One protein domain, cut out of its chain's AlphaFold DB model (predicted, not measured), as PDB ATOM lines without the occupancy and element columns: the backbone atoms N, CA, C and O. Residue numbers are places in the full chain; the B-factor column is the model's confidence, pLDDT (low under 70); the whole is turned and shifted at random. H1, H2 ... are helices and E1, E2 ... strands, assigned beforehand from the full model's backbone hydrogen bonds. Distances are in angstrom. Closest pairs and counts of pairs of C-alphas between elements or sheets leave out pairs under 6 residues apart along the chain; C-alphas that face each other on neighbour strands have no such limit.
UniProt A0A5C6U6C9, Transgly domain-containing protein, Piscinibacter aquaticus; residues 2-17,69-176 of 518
ATOM      1  N   VAL A   2     -41.599   3.877  26.143       29.61
ATOM      2  CA  VAL A   2     -42.034   4.063  27.549       29.61
ATOM      3  C   VAL A   2     -40.937   3.702  28.562       29.61
ATOM      4  O   VAL A   2     -40.659   4.492  29.451       29.61
ATOM      5  N   ARG A   3     -40.219   2.581  28.381       27.86
ATOM      6  CA  ARG A   3     -39.125   2.179  29.292       27.86
ATOM      7  C   ARG A   3     -37.996   3.218  29.415       27.86
ATOM      8  O   ARG A   3     -37.514   3.427  30.512       27.86
ATOM      9  N   ALA A   4     -37.597   3.906  28.343       31.41
ATOM     10  CA  ALA A   4     -36.479   4.861  28.395       31.41
ATOM     11  C   ALA A   4     -36.901   6.257  28.888       31.41
ATOM     12  O   ALA A   4     -36.213   6.846  29.718       31.41
ATOM     13  N   ALA A   5     -38.058   6.759  28.436       32.72
ATOM     14  CA  ALA A   5     -38.602   8.034  28.908       32.72
ATOM     15  C   ALA A   5     -38.993   7.968  30.394       32.72
ATOM     16  O   ALA A   5     -38.764   8.910  31.145       32.72
ATOM     17  N   CYS A   6     -39.505   6.817  30.833       31.88
ATOM     18  CA  CYS A   6     -39.908   6.595  32.211       31.88
ATOM     19  C   CYS A   6     -38.701   6.285  33.120       31.88
ATOM     20  O   CYS A   6     -38.629   6.835  34.207       31.88
ATOM     21  N   VAL A   7     -37.679   5.535  32.675       35.34
ATOM     22  CA  VAL A   7     -36.442   5.333  33.469       35.34
ATOM     23  C   VAL A   7     -35.679   6.641  33.699       35.34
ATOM     24  O   VAL A   7     -35.108   6.821  34.772       35.34
ATOM     25  N   VAL A   8     -35.688   7.579  32.746       34.47
ATOM     26  CA  VAL A   8     -35.050   8.892  32.946       34.47
ATOM     27  C   VAL A   8     -35.895   9.831  33.803       34.47
ATOM     28  O   VAL A   8     -35.341  10.482  34.686       34.47
ATOM     29  N   ALA A   9     -37.219   9.840  33.634       34.06
ATOM     30  CA  ALA A   9     -38.111  10.588  34.520       34.06
ATOM     31  C   ALA A   9     -38.054  10.072  35.976       34.06
ATOM     32  O   ALA A   9     -37.992  10.854  36.919       34.06
ATOM     33  N   LEU A  10     -37.989   8.753  36.166       35.62
ATOM     34  CA  LEU A  10     -37.981   8.124  37.487       35.62
ATOM     35  C   LEU A  10     -36.608   8.159  38.166       35.62
ATOM     36  O   LEU A  10     -36.555   8.290  39.384       35.62
ATOM     37  N   ARG A  11     -35.493   8.131  37.420       33.59
ATOM     38  CA  ARG A  11     -34.161   8.403  37.999       33.59
ATOM     39  C   ARG A  11     -34.051   9.833  38.527       33.59
ATOM     40  O   ARG A  11     -33.464  10.031  39.584       33.59
ATOM     41  N   ALA A  12     -34.648  10.803  37.834       31.42
ATOM     42  CA  ALA A  12     -34.689  12.193  38.288       31.42
ATOM     43  C   ALA A  12     -35.595  12.391  39.521       31.42
ATOM     44  O   ALA A  12     -35.285  13.216  40.378       31.42
ATOM     45  N   ALA A  13     -36.685  11.622  39.638       32.41
ATOM     46  CA  ALA A  13     -37.554  11.629  40.817       32.41
ATOM     47  C   ALA A  13     -36.918  10.911  42.028       32.41
ATOM     48  O   ALA A  13     -36.970  11.432  43.138       32.41
ATOM     49  N   GLY A  14     -36.250   9.771  41.812       29.09
ATOM     50  CA  GLY A  14     -35.559   9.015  42.866       29.09
ATOM     51  C   GLY A  14     -34.370   9.764  43.477       29.09
ATOM     52  O   GLY A  14     -34.242   9.813  44.694       29.09
ATOM     53  N   GLN A  15     -33.564  10.457  42.662       31.72
ATOM     54  CA  GLN A  15     -32.444  11.270  43.166       31.72
ATOM     55  C   GLN A  15     -32.891  12.464  44.028       31.72
ATOM     56  O   GLN A  15     -32.128  12.928  44.873       31.72
ATOM     57  N   ARG A  16     -34.119  12.967  43.839       33.28
ATOM     58  CA  ARG A  16     -34.687  14.032  44.684       33.28
ATOM     59  C   ARG A  16     -35.296  13.496  45.980       33.28
ATOM     60  O   ARG A  16     -35.247  14.201  46.982       33.28
ATOM     61  N   ALA A  17     -35.806  12.264  45.980       29.75
ATOM     62  CA  ALA A  17     -36.271  11.602  47.198       29.75
ATOM     63  C   ALA A  17     -35.102  11.272  48.151       29.75
ATOM     64  O   ALA A  17     -35.212  11.526  49.347       29.75
ATOM     65  N   ALA A  69     -30.010  12.289  22.319       39.19
ATOM     66  CA  ALA A  69     -30.839  13.160  21.471       39.19
ATOM     67  C   ALA A  69     -32.157  13.567  22.157       39.19
ATOM     68  O   ALA A  69     -32.437  14.754  22.302       39.19
ATOM     69  N   ALA A  70     -32.926  12.597  22.664       42.94
ATOM     70  CA  ALA A  70     -34.231  12.856  23.281       42.94
ATOM     71  C   ALA A  70     -34.132  13.478  24.692       42.94
ATOM     72  O   ALA A  70     -35.043  14.184  25.120       42.94
ATOM     73  N   HIS A  71     -33.031  13.256  25.427       48.25
ATOM     74  CA  HIS A  71     -32.884  13.774  26.797       48.25
ATOM     75  C   HIS A  71     -32.575  15.268  26.887       48.25
ATOM     76  O   HIS A  71     -32.851  15.867  27.921       48.25
ATOM     77  N   ARG A  72     -32.060  15.904  25.825       51.97
ATOM     78  CA  ARG A  72     -31.724  17.339  25.875       51.97
ATOM     79  C   ARG A  72     -32.950  18.254  25.942       51.97
ATOM     80  O   ARG A  72     -32.815  19.416  26.307       51.97
ATOM     81  N   GLN A  73     -34.137  17.731  25.636       64.56
ATOM     82  CA  GLN A  73     -35.392  18.485  25.617       64.56
ATOM     83  C   GLN A  73     -36.515  17.769  26.386       64.56
ATOM     84  O   GLN A  73     -37.687  17.862  26.028       64.56
ATOM     85  N   ALA A  74     -36.163  17.024  27.435       77.75
ATOM     86  CA  ALA A  74     -37.135  16.434  28.348       77.75
ATOM     87  C   ALA A  74     -37.207  17.270  29.633       77.75
ATOM     88  O   ALA A  74     -36.204  17.442  30.322       77.75
ATOM     89  N   ARG A  75     -38.392  17.781  29.974       81.56
ATOM     90  CA  ARG A  75     -38.654  18.454  31.254       81.56
ATOM     91  C   ARG A  75     -39.723  17.687  32.018       81.56
ATOM     92  O   ARG A  75     -40.857  17.586  31.556       81.56
ATOM     93  N   LEU A  76     -39.346  17.155  33.175       85.88
ATOM     94  CA  LEU A  76     -40.264  16.534  34.122       85.88
ATOM     95  C   LEU A  76     -40.640  17.555  35.194       85.88
ATOM     96  O   LEU A  76     -39.772  18.087  35.884       85.88
ATOM     97  N   ILE A  77     -41.933  17.795  35.324       85.75
ATOM     98  CA  ILE A  77     -42.544  18.566  36.399       85.75
ATOM     99  C   ILE A  77     -43.261  17.556  37.287       85.75
ATOM    100  O   ILE A  77     -43.977  16.693  36.770       85.75
ATOM    101  N   ALA A  78     -43.007  17.647  38.587       87.00
ATOM    102  CA  ALA A  78     -43.549  16.771  39.609       87.00
ATOM    103  C   ALA A  78     -43.975  17.632  40.796       87.00
ATOM    104  O   ALA A  78     -43.150  18.361  41.345       87.00
ATOM    105  N   ASP A  79     -45.231  17.499  41.183       82.88
ATOM    106  CA  ASP A  79     -45.838  18.133  42.334       82.88
ATOM    107  C   ASP A  79     -46.244  17.035  43.323       82.88
ATOM    108  O   ASP A  79     -46.804  16.001  42.943       82.88
ATOM    109  N   MET A  80     -45.925  17.233  44.603       83.56
ATOM    110  CA  MET A  80     -46.353  16.323  45.667       83.56
ATOM    111  C   MET A  80     -47.736  16.727  46.170       83.56
ATOM    112  O   MET A  80     -48.002  17.903  46.429       83.56
ATOM    113  N   ARG A  81     -48.618  15.744  46.341       82.38
ATOM    114  CA  ARG A  81     -49.974  15.913  46.873       82.38
ATOM    115  C   ARG A  81     -50.124  15.068  48.133       82.38
ATOM    116  O   ARG A  81     -50.687  13.981  48.094       82.38
ATOM    117  N   GLY A  82     -49.619  15.569  49.255       82.31
ATOM    118  CA  GLY A  82     -49.548  14.799  50.501       82.31
ATOM    119  C   GLY A  82     -48.284  13.939  50.574       82.31
ATOM    120  O   GLY A  82     -47.271  14.290  49.975       82.31
ATOM    121  N   ALA A  83     -48.332  12.844  51.338       81.75
ATOM    122  CA  ALA A  83     -47.149  12.031  51.646       81.75
ATOM    123  C   ALA A  83     -46.839  10.949  50.595       81.75
ATOM    124  O   ALA A  83     -45.689  10.541  50.450       81.75
ATOM    125  N   ASP A  84     -47.851  10.470  49.875       87.81
ATOM    126  CA  ASP A  84     -47.780   9.257  49.055       87.81
ATOM    127  C   ASP A  84     -48.234   9.458  47.603       87.81
ATOM    128  O   ASP A  84     -48.104   8.541  46.791       87.81
ATOM    129  N   ARG A  85     -48.734  10.642  47.232       89.94
ATOM    130  CA  ARG A  85     -49.232  10.928  45.880       89.94
ATOM    131  C   ARG A  85     -48.416  12.001  45.183       89.94
ATOM    132  O   ARG A  85     -48.070  13.032  45.753       89.94
ATOM    133  N   PHE A  86     -48.182  11.763  43.902       90.94
ATOM    134  CA  PHE A  86     -47.414  12.621  43.016       90.94
ATOM    135  C   PHE A  86     -48.204  12.832  41.734       90.94
ATOM    136  O   PHE A  86     -48.828  11.902  41.217       90.94
ATOM    137  N   ASP A  87     -48.156  14.027  41.179       92.12
ATOM    138  CA  ASP A  87     -48.672  14.290  39.844       92.12
ATOM    139  C   ASP A  87     -47.780  15.270  39.103       92.12
ATOM    140  O   ASP A  87     -46.881  15.876  39.675       92.12
ATOM    141  N   GLY A  88     -47.975  15.387  37.799       92.88
ATOM    142  CA  GLY A  88     -47.287  16.411  37.042       92.88
ATOM    143  C   GLY A  88     -47.303  16.163  35.551       92.88
ATOM    144  O   GLY A  88     -48.186  15.502  34.992       92.88
ATOM    145  N   THR A  89     -46.309  16.733  34.877       92.44
ATOM    146  CA  THR A  89     -46.196  16.662  33.420       92.44
ATOM    147  C   THR A  89     -44.792  16.292  32.980       92.44
ATOM    148  O   THR A  89     -43.799  16.717  33.558       92.44
ATOM    149  N   LEU A  90     -44.705  15.491  31.927       91.69
ATOM    150  CA  LEU A  90     -43.487  15.239  31.181       91.69
ATOM    151  C   LEU A  90     -43.625  15.938  29.830       91.69
ATOM    152  O   LEU A  90     -44.471  15.569  29.018       91.69
ATOM    153  N   ARG A  91     -42.798  16.956  29.602       90.75
ATOM    154  CA  ARG A  91     -42.710  17.693  28.339       90.75
ATOM    155  C   ARG A  91     -41.509  17.183  27.553       90.75
ATOM    156  O   ARG A  91     -40.410  17.131  28.099       90.75
ATOM    157  N   LEU A  92     -41.718  16.809  26.296       89.25
ATOM    158  CA  LEU A  92     -40.694  16.293  25.389       89.25
ATOM    159  C   LEU A  92     -40.629  17.151  24.121       89.25
ATOM    160  O   LEU A  92     -41.669  17.516  23.569       89.25
ATOM    161  N   GLY A  93     -39.420  17.410  23.629       83.62
ATOM    162  CA  GLY A  93     -39.183  18.173  22.401       83.62
ATOM    163  C   GLY A  93     -39.109  19.687  22.627       83.62
ATOM    164  O   GLY A  93     -38.918  20.153  23.752       83.62
ATOM    165  N   ALA A  94     -39.236  20.456  21.544       76.81
ATOM    166  CA  ALA A  94     -39.023  21.902  21.552       76.81
ATOM    167  C   ALA A  94     -39.894  22.634  22.591       76.81
ATOM    168  O   ALA A  94     -41.049  22.274  22.828       76.81
ATOM    169  N   ALA A  95     -39.336  23.687  23.196       72.38
ATOM    170  CA  ALA A  95     -39.978  24.414  24.294       72.38
ATOM    171  C   ALA A  95     -41.316  25.061  23.892       72.38
ATOM    172  O   ALA A  95     -42.238  25.094  24.712       72.38
ATOM    173  N   GLU A  96     -41.412  25.525  22.643       79.06
ATOM    174  CA  GLU A  96     -42.568  26.234  22.084       79.06
ATOM    175  C   GLU A  96     -43.772  25.308  21.868       79.06
ATOM    176  O   GLU A  96     -44.894  25.645  22.239       79.06
ATOM    177  N   THR A  97     -43.548  24.102  21.336       82.69
ATOM    178  CA  THR A  97     -44.614  23.128  21.048       82.69
ATOM    179  C   THR A  97     -44.253  21.725  21.549       82.69
ATOM    180  O   THR A  97     -44.038  20.810  20.747       82.69
ATOM    181  N   PRO A  98     -44.173  21.517  22.870       88.56
ATOM    182  CA  PRO A  98     -43.766  20.242  23.435       88.56
ATOM    183  C   PRO A  98     -44.866  19.191  23.282       88.56
ATOM    184  O   PRO A  98     -46.065  19.478  23.350       88.56
ATOM    185  N   VAL A  99     -44.453  17.934  23.184       92.19
ATOM    186  CA  VAL A  99     -45.329  16.802  23.483       92.19
ATOM    187  C   VAL A  99     -45.474  16.723  24.995       92.19
ATOM    188  O   VAL A  99     -44.476  16.647  25.705       92.19
ATOM    189  N   THR A 100     -46.708  16.757  25.494       92.38
ATOM    190  CA  THR A 100     -46.976  16.773  26.936       92.38
ATOM    191  C   THR A 100     -47.693  15.501  27.354       92.38
ATOM    192  O   THR A 100     -48.776  15.200  26.857       92.38
ATOM    193  N   LEU A 101     -47.102  14.772  28.297       94.31
ATOM    194  CA  LEU A 101     -47.717  13.634  28.964       94.31
ATOM    195  C   LEU A 101     -48.040  14.034  30.399       94.31
ATOM    196  O   LEU A 101     -47.146  14.408  31.156       94.31
ATOM    197  N   ARG A 102     -49.309  13.956  30.786       95.88
ATOM    198  CA  ARG A 102     -49.722  14.113  32.183       95.88
ATOM    199  C   ARG A 102     -49.521  12.790  32.892       95.88
ATOM    200  O   ARG A 102     -49.836  11.747  32.327       95.88
ATOM    201  N   TRP A 103     -49.014  12.818  34.111       95.19
ATOM    202  CA  TRP A 103     -48.807  11.604  34.885       95.19
ATOM    203  C   TRP A 103     -49.227  11.804  36.333       95.19
ATOM    204  O   TRP A 103     -49.273  12.921  36.840       95.19
ATOM    205  N   ARG A 104     -49.581  10.695  36.971       95.19
ATOM    206  CA  ARG A 104     -49.865  10.592  38.396       95.19
ATOM    207  C   ARG A 104     -49.216   9.329  38.914       95.19
ATOM    208  O   ARG A 104     -49.167   8.325  38.199       95.19
ATOM    209  N   ALA A 105     -48.733   9.378  40.138       94.00
ATOM    210  CA  ALA A 105     -48.155   8.242  40.806       94.00
ATOM    211  C   ALA A 105     -48.609   8.167  42.264       94.00
ATOM    212  O   ALA A 105     -48.846   9.190  42.901       94.00
ATOM    213  N   GLU A 106     -48.725   6.953  42.780       93.62
ATOM    214  CA  GLU A 106     -49.074   6.676  44.171       93.62
ATOM    215  C   GLU A 106     -48.078   5.661  44.735       93.62
ATOM    216  O   GLU A 106     -47.834   4.610  44.129       93.62
ATOM    217  N   LEU A 107     -47.470   5.997  45.869       92.00
ATOM    218  CA  LEU A 107     -46.539   5.141  46.581       92.00
ATOM    219  C   LEU A 107     -47.323   4.043  47.298       92.00
ATOM    220  O   LEU A 107     -48.132   4.302  48.183       92.00
ATOM    221  N   LYS A 108     -47.075   2.795  46.909       90.19
ATOM    222  CA  LYS A 108     -47.624   1.595  47.543       90.19
ATOM    223  C   LYS A 108     -46.513   0.846  48.269       90.19
ATOM    224  O   LYS A 108     -45.331   1.091  48.040       90.19
ATOM    225  N   ARG A 109     -46.900  -0.113  49.116       86.25
ATOM    226  CA  ARG A 109     -45.964  -0.941  49.901       86.25
ATOM    227  C   ARG A 109     -44.877  -1.600  49.039       86.25
ATOM    228  O   ARG A 109     -43.721  -1.608  49.440       86.25
ATOM    229  N   ASP A 110     -45.241  -2.065  47.843       82.75
ATOM    230  CA  ASP A 110     -44.357  -2.841  46.958       82.75
ATOM    231  C   ASP A 110     -43.801  -2.034  45.767       82.75
ATOM    232  O   ASP A 110     -43.215  -2.598  44.838       82.75
ATOM    233  N   GLY A 111     -43.997  -0.710  45.757       87.81
ATOM    234  CA  GLY A 111     -43.481   0.171  44.711       87.81
ATOM    235  C   GLY A 111     -44.414   1.320  44.340       87.81
ATOM    236  O   GLY A 111     -45.410   1.596  45.000       87.81
ATOM    237  N   LEU A 112     -44.091   2.002  43.246       91.44
ATOM    238  CA  LEU A 112     -44.813   3.178  42.772       91.44
ATOM    239  C   LEU A 112     -45.792   2.790  41.654       91.44
ATOM    240  O   LEU A 112     -45.379   2.360  40.573       91.44
ATOM    241  N   ALA A 113     -47.090   2.956  41.896       93.75
ATOM    242  CA  ALA A 113     -48.117   2.791  40.873       93.75
ATOM    243  C   ALA A 113     -48.189   4.063  40.021       93.75
ATOM    244  O   ALA A 113     -48.431   5.136  40.557       93.75
ATOM    245  N   LEU A 114     -47.998   3.952  38.707       94.81
ATOM    246  CA  LEU A 114     -47.929   5.065  37.762       94.81
ATOM    247  C   LEU A 114     -49.075   4.993  36.747       94.81
ATOM    248  O   LEU A 114     -49.331   3.956  36.131       94.81
ATOM    249  N   GLN A 115     -49.705   6.133  36.497       96.00
ATOM    250  CA  GLN A 115     -50.608   6.346  35.374       96.00
ATOM    251  C   GLN A 115     -50.120   7.541  34.566       96.00
ATOM    252  O   GLN A 115     -49.788   8.578  35.132       96.00
ATOM    253  N   ALA A 116     -50.082   7.412  33.245       95.50
ATOM    254  CA  ALA A 116     -49.735   8.505  32.351       95.50
ATOM    255  C   ALA A 116     -50.702   8.571  31.171       95.50
ATOM    256  O   ALA A 116     -51.159   7.547  30.661       95.50
ATOM    257  N   GLU A 117     -51.000   9.783  30.726       96.88
ATOM    258  CA  GLU A 117     -51.890  10.048  29.609       96.88
ATOM    259  C   GLU A 117     -51.330  11.162  28.724       96.88
ATOM    260  O   GLU A 117     -50.885  12.210  29.192       96.88
ATOM    261  N   MET A 118     -51.373  10.918  27.422       96.38
ATOM    262  CA  MET A 118     -51.144  11.890  26.369       96.38
ATOM    263  C   MET A 118     -52.457  12.032  25.612       96.38
ATOM    264  O   MET A 118     -52.953  11.065  25.027       96.38
ATOM    265  N   THR A 119     -53.026  13.232  25.633       95.31
ATOM    266  CA  THR A 119     -54.203  13.560  24.822       95.31
ATOM    267  C   THR A 119     -53.852  13.497  23.338       95.31
ATOM    268  O   THR A 119     -52.672  13.462  22.982       95.31
ATOM    269  N   ALA A 120     -54.864  13.504  22.467       96.69
ATOM    270  CA  ALA A 120     -54.654  13.525  21.021       96.69
ATOM    271  C   ALA A 120     -53.660  14.636  20.640       96.69
ATOM    272  O   ALA A 120     -53.911  15.822  20.846       96.69
ATOM    273  N   THR A 121     -52.490  14.221  20.164       95.94
ATOM    274  CA  THR A 121     -51.350  15.080  19.852       95.94
ATOM    275  C   THR A 121     -50.991  14.866  18.386       95.94
ATOM    276  O   THR A 121     -50.914  13.707  17.970       95.94
ATOM    277  N   PRO A 122     -50.756  15.932  17.598       96.31
ATOM    278  CA  PRO A 122     -50.363  15.793  16.199       96.31
ATOM    279  C   PRO A 122     -49.155  14.867  16.034       96.31
ATOM    280  O   PRO A 122     -48.147  15.026  16.733       96.31
ATOM    281  N   LEU A 123     -49.242  13.915  15.105       95.00
ATOM    282  CA  LEU A 123     -48.193  12.915  14.897       95.00
ATOM    283  C   LEU A 123     -46.860  13.544  14.500       95.00
ATOM    284  O   LEU A 123     -45.834  13.174  15.070       95.00
ATOM    285  N   ALA A 124     -46.874  14.552  13.620       93.12
ATOM    286  CA  ALA A 124     -45.684  15.320  13.256       93.12
ATOM    287  C   ALA A 124     -44.911  15.823  14.489       93.12
ATOM    288  O   ALA A 124     -43.686  15.738  14.534       93.12
ATOM    289  N   ARG A 125     -45.620  16.272  15.535       91.50
ATOM    290  CA  ARG A 125     -45.002  16.756  16.776       91.50
ATOM    291  C   ARG A 125     -44.342  15.626  17.563       91.50
ATOM    292  O   ARG A 125     -43.251  15.811  18.090       91.50
ATOM    293  N   VAL A 126     -44.983  14.459  17.632       91.56
ATOM    294  CA  VAL A 126     -44.418  13.278  18.304       91.56
ATOM    295  C   VAL A 126     -43.190  12.758  17.568       91.56
ATOM    296  O   VAL A 126     -42.188  12.446  18.204       91.56
ATOM    297  N   VAL A 127     -43.229  12.724  16.237       90.56
ATOM    298  CA  VAL A 127     -42.086  12.325  15.410       90.56
ATOM    299  C   VAL A 127     -40.938  13.335  15.531       90.56
ATOM    300  O   VAL A 127     -39.783  12.929  15.652       90.56
ATOM    301  N   ALA A 128     -41.231  14.637  15.599       88.31
ATOM    302  CA  ALA A 128     -40.222  15.688  15.746       88.31
ATOM    303  C   ALA A 128     -39.400  15.582  17.046       88.31
ATOM    304  O   ALA A 128     -38.248  16.012  17.067       88.31
ATOM    305  N   VAL A 129     -39.926  14.942  18.103       86.69
ATOM    306  CA  VAL A 129     -39.156  14.636  19.330       86.69
ATOM    307  C   VAL A 129     -37.908  13.799  19.020       86.69
ATOM    308  O   VAL A 129     -36.913  13.875  19.741       86.69
ATOM    309  N   PHE A 130     -37.935  13.012  17.941       82.56
ATOM    310  CA  PHE A 130     -36.816  12.171  17.525       82.56
ATOM    311  C   PHE A 130     -35.783  12.909  16.660       82.56
ATOM    312  O   PHE A 130     -34.724  12.338  16.403       82.56
ATOM    313  N   GLY A 131     -36.039  14.171  16.287       74.69
ATOM    314  CA  GLY A 131     -35.082  15.095  15.669       74.69
ATOM    315  C   GLY A 131     -34.164  14.449  14.624       74.69
ATOM    316  O   GLY A 131     -34.623  13.818  13.676       74.69
ATOM    317  N   GLU A 132     -32.851  14.572  14.840       76.38
ATOM    318  CA  GLU A 132     -31.789  14.026  13.977       76.38
ATOM    319  C   GLU A 132     -31.844  12.501  13.777       76.38
ATOM    320  O   GLU A 132     -31.365  12.000  12.762       76.38
ATOM    321  N   ALA A 133     -32.427  11.742  14.713       82.62
ATOM    322  CA  ALA A 133     -32.499  10.283  14.601       82.62
ATOM    323  C   ALA A 133     -33.514   9.815  13.541       82.62
ATOM    324  O   ALA A 133     -33.479   8.660  13.113       82.62
ATOM    325  N   VAL A 134     -34.416  10.706  13.114       86.75
ATOM    326  CA  VAL A 134     -35.415  10.466  12.066       86.75
ATOM    327  C   VAL A 134     -35.311  11.602  11.045       86.75
ATOM    328  O   VAL A 134     -36.124  12.526  11.057       86.75
ATOM    329  N   PRO A 135     -34.303  11.576  10.155       86.94
ATOM    330  CA  PRO A 135     -34.104  12.641   9.173       86.94
ATOM    331  C   PRO A 135     -35.312  12.814   8.238       86.94
ATOM    332  O   PRO A 135     -35.579  13.924   7.783       86.94
ATOM    333  N   GLU A 136     -36.084  11.747   8.013       90.38
ATOM    334  CA  GLU A 136     -37.351  11.748   7.280       90.38
ATOM    335  C   GLU A 136     -38.368  12.761   7.822       90.38
ATOM    336  O   GLU A 136     -39.106  13.355   7.038       90.38
ATOM    337  N   ALA A 137     -38.363  13.019   9.133       86.94
ATOM    338  CA  ALA A 137     -39.295  13.931   9.792       86.94
ATOM    339  C   ALA A 137     -39.181  15.384   9.309       86.94
ATOM    340  O   ALA A 137     -40.118  16.155   9.472       86.94
ATOM    341  N   ARG A 138     -38.035  15.769   8.725       86.69
ATOM    342  CA  ARG A 138     -37.810  17.128   8.209       86.69
ATOM    343  C   ARG A 138     -38.436  17.383   6.845       86.69
ATOM    344  O   ARG A 138     -38.658  18.535   6.498       86.69
ATOM    345  N   ARG A 139     -38.661  16.328   6.063       89.88
ATOM    346  CA  ARG A 139     -39.161  16.430   4.685       89.88
ATOM    347  C   ARG A 139     -40.564  15.860   4.509       89.88
ATOM    348  O   ARG A 139     -41.271  16.295   3.608       89.88
ATOM    349  N   ALA A 140     -40.962  14.908   5.354       94.31
ATOM    350  CA  ALA A 140     -42.297  14.345   5.290       94.31
ATOM    351  C   ALA A 140     -43.355  15.327   5.793       94.31
ATOM    352  O   ALA A 140     -43.190  15.965   6.832       94.31
ATOM    353  N   ARG A 141     -44.491  15.360   5.098       96.06
ATOM    354  CA  ARG A 141     -45.757  15.826   5.660       96.06
ATOM    355  C   ARG A 141     -46.388  14.651   6.396       96.06
ATOM    356  O   ARG A 141     -46.567  13.589   5.808       96.06
ATOM    357  N   ILE A 142     -46.638  14.823   7.691       96.25
ATOM    358  CA  ILE A 142     -47.152  13.776   8.580       96.25
ATOM    359  C   ILE A 142     -48.437  14.305   9.208       96.25
ATOM    360  O   ILE A 142     -48.368  15.161  10.095       96.25
ATOM    361  N   ASP A 143     -49.583  13.781   8.783       97.00
ATOM    362  CA  ASP A 143     -50.876  14.157   9.354       97.00
ATOM    363  C   ASP A 143     -51.396  13.094  10.330       97.00
ATOM    364  O   ASP A 143     -50.802  12.029  10.542       97.00
ATOM    365  N   GLY A 144     -52.508  13.429  10.977       96.81
ATOM    366  CA  GLY A 144     -53.146  12.600  11.985       96.81
ATOM    367  C   GLY A 144     -52.684  12.902  13.407       96.81
ATOM    368  O   GLY A 144     -51.887  13.808  13.688       96.81
ATOM    369  N   SER A 145     -53.219  12.133  14.346       96.75
ATOM    370  CA  SER A 145     -52.959  12.320  15.769       96.75
ATOM    371  C   SER A 145     -52.737  11.003  16.498       96.75
ATOM    372  O   SER A 145     -53.178   9.933  16.072       96.75
ATOM    373  N   VAL A 146     -52.034  11.094  17.623       96.38
ATOM    374  CA  VAL A 146     -51.828   9.988  18.548       96.38
ATOM    375  C   VAL A 146     -52.248  10.392  19.951       96.38
ATOM    376  O   VAL A 146     -51.897  11.465  20.437       96.38
ATOM    377  N   SER A 147     -52.982   9.512  20.618       96.31
ATOM    378  CA  SER A 147     -53.192   9.569  22.064       96.31
ATOM    379  C   SER A 147     -52.657   8.298  22.707       96.31
ATOM    380  O   SER A 147     -52.515   7.258  22.059       96.31
ATOM    381  N   LEU A 148     -52.307   8.390  23.983       95.94
ATOM    382  CA  LEU A 148     -51.683   7.296  24.708       95.94
ATOM    383  C   LEU A 148     -52.172   7.284  26.144       95.94
ATOM    384  O   LEU A 148     -52.072   8.294  26.830       95.94
ATOM    385  N   ARG A 149     -52.604   6.124  26.630       96.62
ATOM    386  CA  ARG A 149     -52.778   5.881  28.062       96.62
ATOM    387  C   ARG A 149     -51.862   4.755  28.508       96.62
ATOM    388  O   ARG A 149     -51.813   3.708  27.867       96.62
ATOM    389  N   VAL A 150     -51.153   4.969  29.606       95.75
ATOM    390  CA  VAL A 150     -50.207   4.018  30.187       95.75
ATOM    391  C   VAL A 150     -50.549   3.817  31.654       95.75
ATOM    392  O   VAL A 150     -50.754   4.777  32.392       95.75
ATOM    393  N   THR A 151     -50.565   2.567  32.086       95.69
ATOM    394  CA  THR A 151     -50.543   2.176  33.492       95.69
ATOM    395  C   THR A 151     -49.329   1.290  33.693       95.69
ATOM    396  O   THR A 151     -49.067   0.398  32.885       95.69
ATOM    397  N   ALA A 152     -48.554   1.569  34.730       94.56
ATOM    398  CA  ALA A 152     -47.329   0.851  35.025       94.56
ATOM    399  C   ALA A 152     -47.091   0.783  36.533       94.56
ATOM    400  O   ALA A 152     -47.617   1.593  37.291       94.56
ATOM    401  N   THR A 153     -46.254  -0.155  36.947       92.06
ATOM    402  CA  THR A 153     -45.736  -0.251  38.307       92.06
ATOM    403  C   THR A 153     -44.221  -0.157  38.242       92.06
ATOM    404  O   THR A 153     -43.586  -0.803  37.406       92.06
ATOM    405  N   LEU A 154     -43.631   0.663  39.102       90.31
ATOM    406  CA  LEU A 154     -42.192   0.720  39.312       90.31
ATOM    407  C   LEU A 154     -41.875   0.052  40.650       90.31
ATOM    408  O   LEU A 154     -42.154   0.621  41.701       90.31
ATOM    409  N   GLY A 155     -41.294  -1.144  40.593       86.75
ATOM    410  CA  GLY A 155     -40.841  -1.889  41.771       86.75
ATOM    411  C   GLY A 155     -39.345  -2.196  41.713       86.75
ATOM    412  O   GLY A 155     -38.615  -1.653  40.881       86.75
ATOM    413  N   ALA A 156     -38.885  -3.122  42.558       81.44
ATOM    414  CA  ALA A 156     -37.474  -3.524  42.638       81.44
ATOM    415  C   ALA A 156     -36.909  -4.082  41.312       81.44
ATOM    416  O   ALA A 156     -35.738  -3.883  41.000       81.44
ATOM    417  N   GLN A 157     -37.749  -4.734  40.501       79.44
ATOM    418  CA  GLN A 157     -37.390  -5.262  39.175       79.44
ATOM    419  C   GLN A 157     -37.445  -4.191  38.061       79.44
ATOM    420  O   GLN A 157     -37.253  -4.487  36.882       79.44
ATOM    421  N   GLY A 158     -37.711  -2.933  38.420       85.38
ATOM    422  CA  GLY A 158     -37.849  -1.813  37.500       85.38
ATOM    423  C   GLY A 158     -39.290  -1.567  37.054       85.38
ATOM    424  O   GLY A 158     -40.254  -1.946  37.718       85.38
ATOM    425  N   LEU A 159     -39.431  -0.855  35.933       86.88
ATOM    426  CA  LEU A 159     -40.727  -0.461  35.390       86.88
ATOM    427  C   LEU A 159     -41.375  -1.608  34.607       86.88
ATOM    428  O   LEU A 159     -40.820  -2.069  33.600       86.88
ATOM    429  N   GLN A 160     -42.588  -1.967  35.012       89.31
ATOM    430  CA  GLN A 160     -43.464  -2.913  34.334       89.31
ATOM    431  C   GLN A 160     -44.740  -2.203  33.884       89.31
ATOM    432  O   GLN A 160     -45.485  -1.665  34.698       89.31
ATOM    433  N   VAL A 161     -44.997  -2.174  32.581       91.75
ATOM    434  CA  VAL A 161     -46.218  -1.594  32.013       91.75
ATOM    435  C   VAL A 161     -47.332  -2.631  32.105       91.75
ATOM    436  O   VAL A 161     -47.248  -3.686  31.490       91.75
ATOM    437  N   THR A 162     -48.384  -2.342  32.859       91.75
ATOM    438  CA  THR A 162     -49.527  -3.249  33.042       91.75
ATOM    439  C   THR A 162     -50.622  -3.009  32.010       91.75
ATOM    440  O   THR A 162     -51.330  -3.934  31.626       91.75
ATOM    441  N   LYS A 163     -50.758  -1.770  31.523       93.88
ATOM    442  CA  LYS A 163     -51.717  -1.402  30.478       93.88
ATOM    443  C   LYS A 163     -51.130  -0.324  29.577       93.88
ATOM    444  O   LYS A 163     -50.566   0.653  30.056       93.88
ATOM    445  N   LEU A 164     -51.280  -0.484  28.267       93.88
ATOM    446  CA  LEU A 164     -50.822   0.468  27.261       93.88
ATOM    447  C   LEU A 164     -51.895   0.541  26.182       93.88
ATOM    448  O   LEU A 164     -52.239  -0.472  25.589       93.88
ATOM    449  N   VAL A 165     -52.461   1.724  25.976       94.25
ATOM    450  CA  VAL A 165     -53.554   1.954  25.026       94.25
ATOM    451  C   VAL A 165     -53.150   3.109  24.114       94.25
ATOM    452  O   VAL A 165     -53.434   4.266  24.437       94.25
ATOM    453  N   PRO A 166     -52.418   2.831  23.024       94.12
ATOM    454  CA  PRO A 166     -52.178   3.802  21.972       94.12
ATOM    455  C   PRO A 166     -53.407   3.883  21.058       94.12
ATOM    456  O   PRO A 166     -53.996   2.862  20.712       94.12
ATOM    457  N   LYS A 167     -53.783   5.091  20.635       94.50
ATOM    458  CA  LYS A 167     -54.774   5.292  19.570       94.50
ATOM    459  C   LYS A 167     -54.207   6.228  18.524       94.50
ATOM    460  O   LYS A 167     -53.776   7.328  18.864       94.50
ATOM    461  N   LEU A 168     -54.227   5.773  17.280       94.56
ATOM    462  CA  LEU A 168     -53.878   6.549  16.099       94.56
ATOM    463  C   LEU A 168     -55.161   6.928  15.361       94.56
ATOM    464  O   LEU A 168     -56.060   6.096  15.255       94.56
ATOM    465  N   ALA A 169     -55.229   8.153  14.852       95.25
ATOM    466  CA  ALA A 169     -56.337   8.634  14.033       95.25
ATOM    467  C   ALA A 169     -55.801   9.373  12.804       95.25
ATOM    468  O   ALA A 169     -54.843  10.140  12.931       95.25
ATOM    469  N   ASP A 170     -56.425   9.120  11.651       94.69
ATOM    470  CA  ASP A 170     -56.214   9.832  10.383       94.69
ATOM    471  C   ASP A 170     -54.745   9.928   9.951       94.69
ATOM    472  O   ASP A 170     -54.263  10.972   9.523       94.69
ATOM    473  N   VAL A 171     -54.006   8.828  10.114       96.69
ATOM    474  CA  VAL A 171     -52.568   8.793   9.835       96.69
ATOM    475  C   VAL A 171     -52.309   8.856   8.334       96.69
ATOM    476  O   VAL A 171     -52.729   7.971   7.589       96.69
ATOM    477  N   SER A 172     -51.515   9.838   7.917       96.44
ATOM    478  CA  SER A 172     -50.930   9.910   6.579       96.44
ATOM    479  C   SER A 172     -49.459  10.321   6.672       96.44
ATOM    480  O   SER A 172     -49.028  10.989   7.615       96.44
ATOM    481  N   VAL A 173     -48.676   9.893   5.686       97.31
ATOM    482  CA  VAL A 173     -47.292  10.323   5.491       97.31
ATOM    483  C   VAL A 173     -47.093  10.538   4.001       97.31
ATOM    484  O   VAL A 173     -47.450   9.659   3.219       97.31
ATOM    485  N   ASP A 174     -46.521  11.683   3.632       96.69
ATOM    486  CA  ASP A 174     -46.192  12.067   2.260       96.69
ATOM    487  C   ASP A 174     -44.817  12.722   2.173       96.69
ATOM    488  O   ASP A 174     -44.399  13.422   3.092       96.69
ATOM    489  N   GLY A 175     -44.163  12.618   1.020       95.25
ATOM    490  CA  GLY A 175     -42.948  13.369   0.711       95.25
ATOM    491  C   GLY A 175     -41.648  12.645   1.062       95.25
ATOM    492  O   GLY A 175     -40.601  13.295   1.121       95.25
ATOM    493  N   LEU A 176     -41.669  11.321   1.278       95.62
ATOM    494  CA  LEU A 176     -40.432  10.524   1.332       95.62
ATOM    495  C   LEU A 176     -40.051   9.940  -0.029       95.62
ATOM    496  O   LEU A 176     -38.934   9.432  -0.158       95.62
TER     497      LEU A 176
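This is residues 2 to 17 and 69 to 176 of the 518 residues of the protein "Transgly domain-containing protein" of Piscinibacter aquaticus (UniProt A0A5C6U6C9). One long, twisted sheet of six antiparallel strands forms a curved wall, and it curls round the helix H1 in its hollow. The long strands E5 and E6 run on past E1, E2 and E3 to one end of the domain, where they bend and the short helices H3 and H4 fill the passage from E4 to E5. The printed part has 124 residues with four named helices and six named strands, in the order H1, H2, E1, E2, E3, E4, H3, H4, E5, E6; the sheet's order is E1, E2, E3, E4, E5, E6. The class is mixed, helices and strands. The whole is compact, with a radius of gyration of the C-alphas of 15.7 A, yet its outline is elongated, spanning 51 by 27 by 26 A.

H1, residues 2 to 17, is on the sheet with 39 pairs of C-alphas within 10 A, made by its residues 2 to 13. H2, residues 69 to 73, only grazes the sheet with its residues 70 to 73, and it is near H1, with 6 pairs of C-alphas within 10 A. E1, residues 74 to 80, is an edge strand; its closest C-alpha to H1 is that of Leu 76, 6.3 A from that of Ala 9. E2, residues 85 to 92, forms a hairpin with E1, antiparallel at 164 degrees, with N 75 and O 91 at 2.8 A. E3, residues 99 to 108, forms a hairpin with E2, with N 88 and O 103 within hydrogen-bond range at 2.9 A. E4, residues 111 to 122, forms a hairpin with E3, with N 104 and O 115 at 2.8 A. E1, E2, E3 and E4 are a meander, each strand the antiparallel neighbour of the one before. H3, residues 123 to 128, stands at the sheet's level, at a height over the sheet of 1.4 A. H4, residues 135 to 138, is not on the sheet and only just touches H3, with 3 pairs of C-alphas within 8 A; the closest are those of Ala 128 and Ala 137, 6.3 A apart. E5, residues 141 to 155, is antiparallel to E4 at 174 degrees, with N 116 and O 150 at 2.8 A; its closest C-alpha to H3 is that of Ser 145, 4.9 A from that of Leu 123. E6, residues 158 to 174, is the other edge strand and forms a hairpin with E5, with N 149 and O 165 at 3.0 A. The closest C-alphas of H1 and E6 are those of Arg 3 and Leu 159, 6.8 A apart. H1 and H3 are apart from each other, and with the sheet they make two layers, helices on one face of a sheet. Every O i to N i+4 pair is within hydrogen-bond range in H3, 11 of 12 are in H1, and in H2 0 of 1, with 0 of 2 O i to N i+3 pairs; H4 is too short for an i+4 pair.

H1 begins at C-alpha 2, (-42.034, 4.063, 27.549), and is 21.8 A long; H2 is 8.1 A. E1 is 19.6 A, E2 22.8 A, E3 28.6 A and E4 33.2 A long. H3 is 8.5 A and H4 5.9 A. E5, 40.5 A long, begins at C-alpha 141, (-45.757, 15.826, 5.660). E6, 38.8 A long, ends at C-alpha 174, (-46.192, 12.067, 2.260). E4 bends by 51 degrees at residue 119, E5 by 69 degrees at residue 144 and E6 by 79 degrees at residue 170.

The two C-alphas farthest apart are those of Arg 109 and Gly 175, at 51.3 A. Residues 18 to 68 are cut out, and C-alphas 17 and 69 are 26.3 A apart across the cut. Of the links that are printed whole, none is long. The mean pLDDT of the printed part is 81.2, and residues 2 to 17 and 69 to 73 are under 70.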